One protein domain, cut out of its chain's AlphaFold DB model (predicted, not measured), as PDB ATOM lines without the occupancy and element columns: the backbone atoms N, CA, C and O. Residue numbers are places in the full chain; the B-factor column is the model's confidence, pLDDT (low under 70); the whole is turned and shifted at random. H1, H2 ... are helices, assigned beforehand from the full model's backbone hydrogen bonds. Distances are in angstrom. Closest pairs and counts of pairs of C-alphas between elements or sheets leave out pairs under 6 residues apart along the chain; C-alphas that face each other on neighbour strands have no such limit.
ATOM      1  N   PRO A 129     -26.531  36.243 275.530       71.75
ATOM      2  CA  PRO A 129     -27.392  36.129 276.695       71.75
ATOM      3  C   PRO A 129     -26.576  35.723 277.927       71.75
ATOM      4  O   PRO A 129     -25.650  34.908 277.774       71.75
ATOM      5  N   PRO A 130     -26.899  36.268 279.113       74.56
ATOM      6  CA  PRO A 130     -26.164  35.985 280.335       74.56
ATOM      7  C   PRO A 130     -26.062  34.473 280.520       74.56
ATOM      8  O   PRO A 130     -27.063  33.753 280.463       74.56
ATOM      9  N   GLN A 131     -24.830  33.997 280.662       75.00
ATOM     10  CA  GLN A 131     -24.545  32.596 280.935       75.00
ATOM     11  C   GLN A 131     -24.448  32.400 282.445       75.00
ATOM     12  O   GLN A 131     -24.071  33.343 283.137       75.00
ATOM     13  N   PRO A 132     -24.763  31.207 282.966       76.62
ATOM     14  CA  PRO A 132     -24.417  30.855 284.336       76.62
ATOM     15  C   PRO A 132     -22.928  31.099 284.615       76.62
ATOM     16  O   PRO A 132     -22.090  30.994 283.716       76.62
ATOM     17  N   GLU A 133     -22.614  31.398 285.870       75.56
ATOM     18  CA  GLU A 133     -21.245  31.479 286.364       75.56
ATOM     19  C   GLU A 133     -20.545  30.111 286.220       75.56
ATOM     20  O   GLU A 133     -21.185  29.069 286.044       75.56
ATOM     21  N   ALA A 134     -19.211  30.090 286.294       78.69
ATOM     22  CA  ALA A 134     -18.421  28.874 286.057       78.69
ATOM     23  C   ALA A 134     -18.729  27.723 287.038       78.69
ATOM     24  O   ALA A 134     -18.534  26.554 286.707       78.69
ATOM     25  N   ASP A 135     -19.228  28.042 288.233       71.50
ATOM     26  CA  ASP A 135     -19.678  27.085 289.250       71.50
ATOM     27  C   ASP A 135     -21.119  26.577 289.015       71.50
ATOM     28  O   ASP A 135     -21.651  25.792 289.804       71.50
ATOM     29  N   GLY A 136     -21.757  27.003 287.919       71.44
ATOM     30  CA  GLY A 136     -23.135  26.677 287.566       71.44
ATOM     31  C   GLY A 136     -24.182  27.495 288.326       71.44
ATOM     32  O   GLY A 136     -25.383  27.195 288.219       71.44
ATOM     33  N   THR A 137     -23.765  28.503 289.102       72.88
ATOM     34  CA  THR A 137     -24.687  29.460 289.721       72.88
ATOM     35  C   THR A 137     -25.226  30.451 288.697       72.88
ATOM     36  O   THR A 137     -24.672  30.666 287.622       72.88
ATOM     37  N   CYS A 138     -26.391  31.016 288.992       74.81
ATOM     38  CA  CYS A 138     -27.014  31.998 288.123       74.81
ATOM     39  C   CYS A 138     -26.187  33.265 288.019       74.81
ATOM     40  O   CYS A 138     -25.855  33.863 289.042       74.81
ATOM     41  N   HIS A 139     -26.044  33.769 286.797       77.69
ATOM     42  CA  HIS A 139     -25.810  35.191 286.643       77.69
ATOM     43  C   HIS A 139     -27.003  35.957 287.218       77.69
ATOM     44  O   HIS A 139     -28.156  35.660 286.887       77.69
ATOM     45  N   THR A 140     -26.732  36.915 288.098       76.62
ATOM     46  CA  THR A 140     -27.769  37.706 288.764       76.62
ATOM     47  C   THR A 140     -27.553  39.186 288.554       76.62
ATOM     48  O   THR A 140     -26.430  39.668 288.452       76.62
ATOM     49  N   HIS A 141     -28.670  39.905 288.493       78.12
ATOM     50  CA  HIS A 141     -28.704  41.354 288.409       78.12
ATOM     51  C   HIS A 141     -29.551  41.882 289.560       78.12
ATOM     52  O   HIS A 141     -30.702  41.466 289.725       78.12
ATOM     53  N   LEU A 142     -28.978  42.774 290.363       79.00
ATOM     54  CA  LEU A 142     -29.715  43.466 291.411       79.00
ATOM     55  C   LEU A 142     -30.458  44.644 290.780       79.00
ATOM     56  O   LEU A 142     -29.826  45.544 290.236       79.00
ATOM     57  N   ILE A 143     -31.788  44.623 290.865       78.44
ATOM     58  CA  ILE A 143     -32.636  45.680 290.306       78.44
ATOM     59  C   ILE A 143     -32.349  47.002 291.027       78.44
ATOM     60  O   ILE A 143     -32.536  47.109 292.240       78.44
ATOM     61  N   GLY A 144     -31.896  47.994 290.266       69.44
ATOM     62  CA  GLY A 144     -31.646  49.357 290.717       69.44
ATOM     63  C   GLY A 144     -32.734  50.340 290.283       69.44
ATOM     64  O   GLY A 144     -33.674  50.010 289.560       69.44
ATOM     65  N   ALA A 145     -32.597  51.592 290.718       70.44
ATOM     66  CA  ALA A 145     -33.474  52.667 290.268       70.44
ATOM     67  C   ALA A 145     -33.303  52.913 288.758       70.44
ATOM     68  O   ALA A 145     -32.184  53.071 288.276       70.44
ATOM     69  N   GLY A 146     -34.416  52.970 288.020       69.12
ATOM     70  CA  GLY A 146     -34.417  53.163 286.564       69.12
ATOM     71  C   GLY A 146     -34.290  51.875 285.743       69.12
ATOM     72  O   GLY A 146     -34.382  51.929 284.515       69.12
ATOM     73  N   ASP A 147     -34.140  50.717 286.389       73.81
ATOM     74  CA  ASP A 147     -34.216  49.438 285.692       73.81
ATOM     75  C   ASP A 147     -35.650  49.149 285.244       73.81
ATOM     76  O   ASP A 147     -36.613  49.233 286.007       73.81
ATOM     77  N   THR A 148     -35.781  48.760 283.980       78.81
ATOM     78  CA  THR A 148     -37.027  48.289 283.379       78.81
ATOM     79  C   THR A 148     -36.754  46.956 282.702       78.81
ATOM     80  O   THR A 148     -35.617  46.672 282.314       78.81
ATOM     81  N   CYS A 149     -37.784  46.132 282.506       76.69
ATOM     82  CA  CYS A 149     -37.623  44.885 281.758       76.69
ATOM     83  C   CYS A 149     -37.029  45.147 280.363       76.69
ATOM     84  O   CYS A 149     -36.116  44.431 279.958       76.69
ATOM     85  N   GLY A 150     -37.467  46.208 279.678       76.69
ATOM     86  CA  GLY A 150     -36.964  46.596 278.359       76.69
ATOM     87  C   GLY A 150     -35.502  47.041 278.360       76.69
ATOM     88  O   GLY A 150     -34.721  46.573 277.529       76.69
ATOM     89  N   SER A 151     -35.091  47.883 279.316       75.38
ATOM     90  CA  SER A 151     -33.692  48.328 279.417       75.38
ATOM     91  C   SER A 151     -32.750  47.168 279.751       75.38
ATOM     92  O   SER A 151     -31.703  47.015 279.114       75.38
ATOM     93  N   LEU A 152     -33.151  46.283 280.669       79.50
ATOM     94  CA  LEU A 152     -32.392  45.078 281.009       79.50
ATOM     95  C   LEU A 152     -32.342  44.091 279.842       79.50
ATOM     96  O   LEU A 152     -31.286  43.513 279.576       79.50
ATOM     97  N   ALA A 153     -33.447  43.924 279.116       80.25
ATOM     98  CA  ALA A 153     -33.513  43.074 277.936       80.25
ATOM     99  C   ALA A 153     -32.568  43.568 276.832       80.25
ATOM    100  O   ALA A 153     -31.765  42.794 276.304       80.25
ATOM    101  N   GLY A 154     -32.596  44.874 276.552       76.44
ATOM    102  CA  GLY A 154     -31.737  45.518 275.563       76.44
ATOM    103  C   GLY A 154     -30.247  45.393 275.889       76.44
ATOM    104  O   GLY A 154     -29.463  44.996 275.026       76.44
ATOM    105  N   VAL A 155     -29.850  45.663 277.138       77.69
ATOM    106  CA  VAL A 155     -28.440  45.579 277.572       77.69
ATOM    107  C   VAL A 155     -27.916  44.140 277.560       77.69
ATOM    108  O   VAL A 155     -26.745  43.912 277.241       77.69
ATOM    109  N   ASN A 156     -28.771  43.164 277.869       77.69
ATOM    110  CA  ASN A 156     -28.386  41.755 277.962       77.69
ATOM    111  C   ASN A 156     -28.651  40.951 276.681       77.69
ATOM    112  O   ASN A 156     -28.410  39.748 276.661       77.69
ATOM    113  N   SER A 157     -29.116  41.598 275.605       82.38
ATOM    114  CA  SER A 157     -29.502  40.941 274.344       82.38
ATOM    115  C   SER A 157     -30.471  39.764 274.548       82.38
ATOM    116  O   SER A 157     -30.343  38.708 273.926       82.38
ATOM    117  N   ILE A 158     -31.444  39.950 275.441       80.25
ATOM    118  CA  ILE A 158     -32.544  39.016 275.720       80.25
ATOM    119  C   ILE A 158     -33.883  39.701 275.427       80.25
ATOM    120  O   ILE A 158     -33.921  40.870 275.055       80.25
ATOM    121  N   THR A 159     -34.994  38.981 275.569       82.19
ATOM    122  CA  THR A 159     -36.344  39.553 275.467       82.19
ATOM    123  C   THR A 159     -36.972  39.696 276.850       82.19
ATOM    124  O   THR A 159     -36.617  38.964 277.774       82.19
ATOM    125  N   GLU A 160     -37.954  40.585 276.994       80.94
ATOM    126  CA  GLU A 160     -38.755  40.664 278.225       80.94
ATOM    127  C   GLU A 160     -39.445  39.324 278.526       80.94
ATOM    128  O   GLU A 160     -39.421  38.859 279.659       80.94
ATOM    129  N   ALA A 161     -39.917  38.615 277.495       81.62
ATOM    130  CA  ALA A 161     -40.464  37.265 277.639       81.62
ATOM    131  C   ALA A 161     -39.448  36.257 278.211       81.62
ATOM    132  O   ALA A 161     -39.831  35.355 278.956       81.62
ATOM    133  N   ASN A 162     -38.152  36.396 277.899       80.69
ATOM    134  CA  ASN A 162     -37.111  35.592 278.540       80.69
ATOM    135  C   ASN A 162     -37.003  35.939 280.027       80.69
ATOM    136  O   ASN A 162     -37.004  35.029 280.851       80.69
ATOM    137  N   ILE A 163     -36.981  37.231 280.373       78.12
ATOM    138  CA  ILE A 163     -36.950  37.702 281.767       78.12
ATOM    139  C   ILE A 163     -38.154  37.148 282.539       78.12
ATOM    140  O   ILE A 163     -37.983  36.541 283.595       78.12
ATOM    141  N   GLU A 164     -39.367  37.281 282.006       78.94
ATOM    142  CA  GLU A 164     -40.589  36.766 282.630       78.94
ATOM    143  C   GLU A 164     -40.563  35.246 282.778       78.94
ATOM    144  O   GLU A 164     -40.838  34.716 283.855       78.94
ATOM    145  N   LYS A 165     -40.186  34.519 281.720       79.00
ATOM    146  CA  LYS A 165     -40.082  33.055 281.743       79.00
ATOM    147  C   LYS A 165     -39.085  32.580 282.794       79.00
ATOM    148  O   LYS A 165     -39.336  31.574 283.459       79.00
ATOM    149  N   TRP A 166     -37.963  33.276 282.947       76.12
ATOM    150  CA  TRP A 166     -36.937  32.926 283.923       76.12
ATOM    151  C   TRP A 166     -37.344  33.268 285.356       76.12
ATOM    152  O   TRP A 166     -36.928  32.542 286.256       76.12
ATOM    153  N   ASN A 167     -38.179  34.294 285.556       73.19
ATOM    154  CA  ASN A 167     -38.689  34.734 286.860       73.19
ATOM    155  C   ASN A 167     -40.028  34.101 287.276       73.19
ATOM    156  O   ASN A 167     -40.444  34.242 288.423       73.19
ATOM    157  N   LYS A 168     -40.752  33.426 286.376       70.81
ATOM    158  CA  LYS A 168     -42.115  32.949 286.654       70.81
ATOM    159  C   LYS A 168     -42.167  32.040 287.891       70.81
ATOM    160  O   LYS A 168     -41.602  30.948 287.888       70.81
ATOM    161  N   GLY A 169     -42.894  32.481 288.922       59.94
ATOM    162  CA  GLY A 169     -43.059  31.744 290.185       59.94
ATOM    163  C   GLY A 169     -41.783  31.651 291.030       59.94
ATOM    164  O   GLY A 169     -41.703  30.818 291.934       59.94
ATOM    165  N   LYS A 170     -40.777  32.476 290.723       63.22
ATOM    166  CA  LYS A 170     -39.477  32.522 291.391       63.22
ATOM    167  C   LYS A 170     -39.184  33.943 291.850       63.22
ATOM    168  O   LYS A 170     -39.645  34.915 291.267       63.22
ATOM    169  N   THR A 171     -38.351  34.053 292.871       59.31
ATOM    170  CA  THR A 171     -37.714  35.310 293.284       59.31
ATOM    171  C   THR A 171     -36.446  35.626 292.477       59.31
ATOM    172  O   THR A 171     -35.836  36.663 292.701       59.31
ATOM    173  N   TRP A 172     -36.032  34.739 291.562       58.47
ATOM    174  CA  TRP A 172     -34.764  34.801 290.827       58.47
ATOM    175  C   TRP A 172     -34.949  34.424 289.343       58.47
ATOM    176  O   TRP A 172     -35.563  33.399 289.036       58.47
ATOM    177  N   ALA A 173     -34.377  35.218 288.429       56.19
ATOM    178  CA  ALA A 173     -34.346  34.946 286.987       56.19
ATOM    179  C   ALA A 173     -33.076  34.173 286.640       56.19
ATOM    180  O   ALA A 173     -31.987  34.727 286.770       56.19
ATOM    181  N   CYS A 174     -33.171  32.913 286.203       57.31
ATOM    182  CA  CYS A 174     -31.958  32.179 285.846       57.31
ATOM    183  C   CYS A 174     -32.146  30.889 285.040       57.31
ATOM    184  O   CYS A 174     -33.161  30.195 285.149       57.31
ATOM    185  N   LEU A 175     -31.074  30.545 284.315       51.38
ATOM    186  CA  LEU A 175     -30.806  29.294 283.601       51.38
ATOM    187  C   LEU A 175     -29.795  28.368 284.337       51.38
ATOM    188  O   LEU A 175     -28.886  27.828 283.717       51.38
ATOM    189  N   GLY A 176     -29.914  28.189 285.656       55.94
ATOM    190  CA  GLY A 176     -28.883  27.586 286.522       55.94
ATOM    191  C   GLY A 176     -29.302  27.497 288.000       55.94
ATOM    192  O   GLY A 176     -30.497  27.559 288.305       55.94
ATOM    193  N   THR A 177     -28.337  27.333 288.917       63.25
ATOM    194  CA  THR A 177     -28.615  27.198 290.365       63.25
ATOM    195  C   THR A 177     -28.739  28.568 291.041       63.25
ATOM    196  O   THR A 177     -27.807  29.367 290.919       63.25
ATOM    197  N   PRO A 178     -29.827  28.856 291.780       65.75
ATOM    198  CA  PRO A 178     -30.031  30.162 292.411       65.75
ATOM    199  C   PRO A 178     -28.898  30.481 293.379       65.75
ATOM    200  O   PRO A 178     -28.589  29.626 294.215       65.75
ATOM    201  N   PRO A 179     -28.306  31.682 293.330       70.94
ATOM    202  CA  PRO A 179     -27.480  32.138 294.423       70.94
ATOM    203  C   PRO A 179     -28.361  32.436 295.631       70.94
ATOM    204  O   PRO A 179     -29.570  32.674 295.523       70.94
ATOM    205  N   MET A 180     -27.733  32.434 296.798       71.31
ATOM    206  CA  MET A 180     -28.363  32.924 298.007       71.31
ATOM    207  C   MET A 180     -28.809  34.385 297.870       71.31
ATOM    208  O   MET A 180     -28.172  35.165 297.156       71.31
TER     209      MET A 180
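What this domain is: This is residues 129 to 180 of the 247 residues of the protein "Glycoside hydrolase family 18 protein" of Akanthomyces lecanii RCEF 1005 (UniProt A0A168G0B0). The domain has little regular structure: two short helices, H1 and H2, set crosswise and joined by a tight link, with long loops before and after them. The helices lie toward one end of the longest axis; the first loop makes the other end near Asp 135, and the last loop folds back beside residues 136 to 138. The printed part has 52 residues, with H1 then H2 and no named strand; the class is all helix, though the named elements hold only 16 residues. It is compact, with a radius of gyration of the C-alphas of 10.7 A, spanning 29 by 21 by 21 A.

How they stand to each other: H1, residues 149 to 156, and H2, residues 160 to 167, touch, the closest C-alphas being those of Cys 149 and Glu 160, 5.6 A apart. Their lines are about perpendicular, at 87 degrees. In both, every O i to N i+4 pair is within hydrogen-bond range.

Where its parts are: H1 begins at C-alpha 149 (-37.623, 44.885, 281.758); H2 ends at C-alpha 167 (-38.689, 34.734, 286.860). Each is 10.5 A long.

The domain as a whole: The C-alphas farthest apart, Asp 135 and Gly 146, are 30.1 A apart. The printed part has no cut. Confidence is under 70 at residues 144, 146 and 169 to 178.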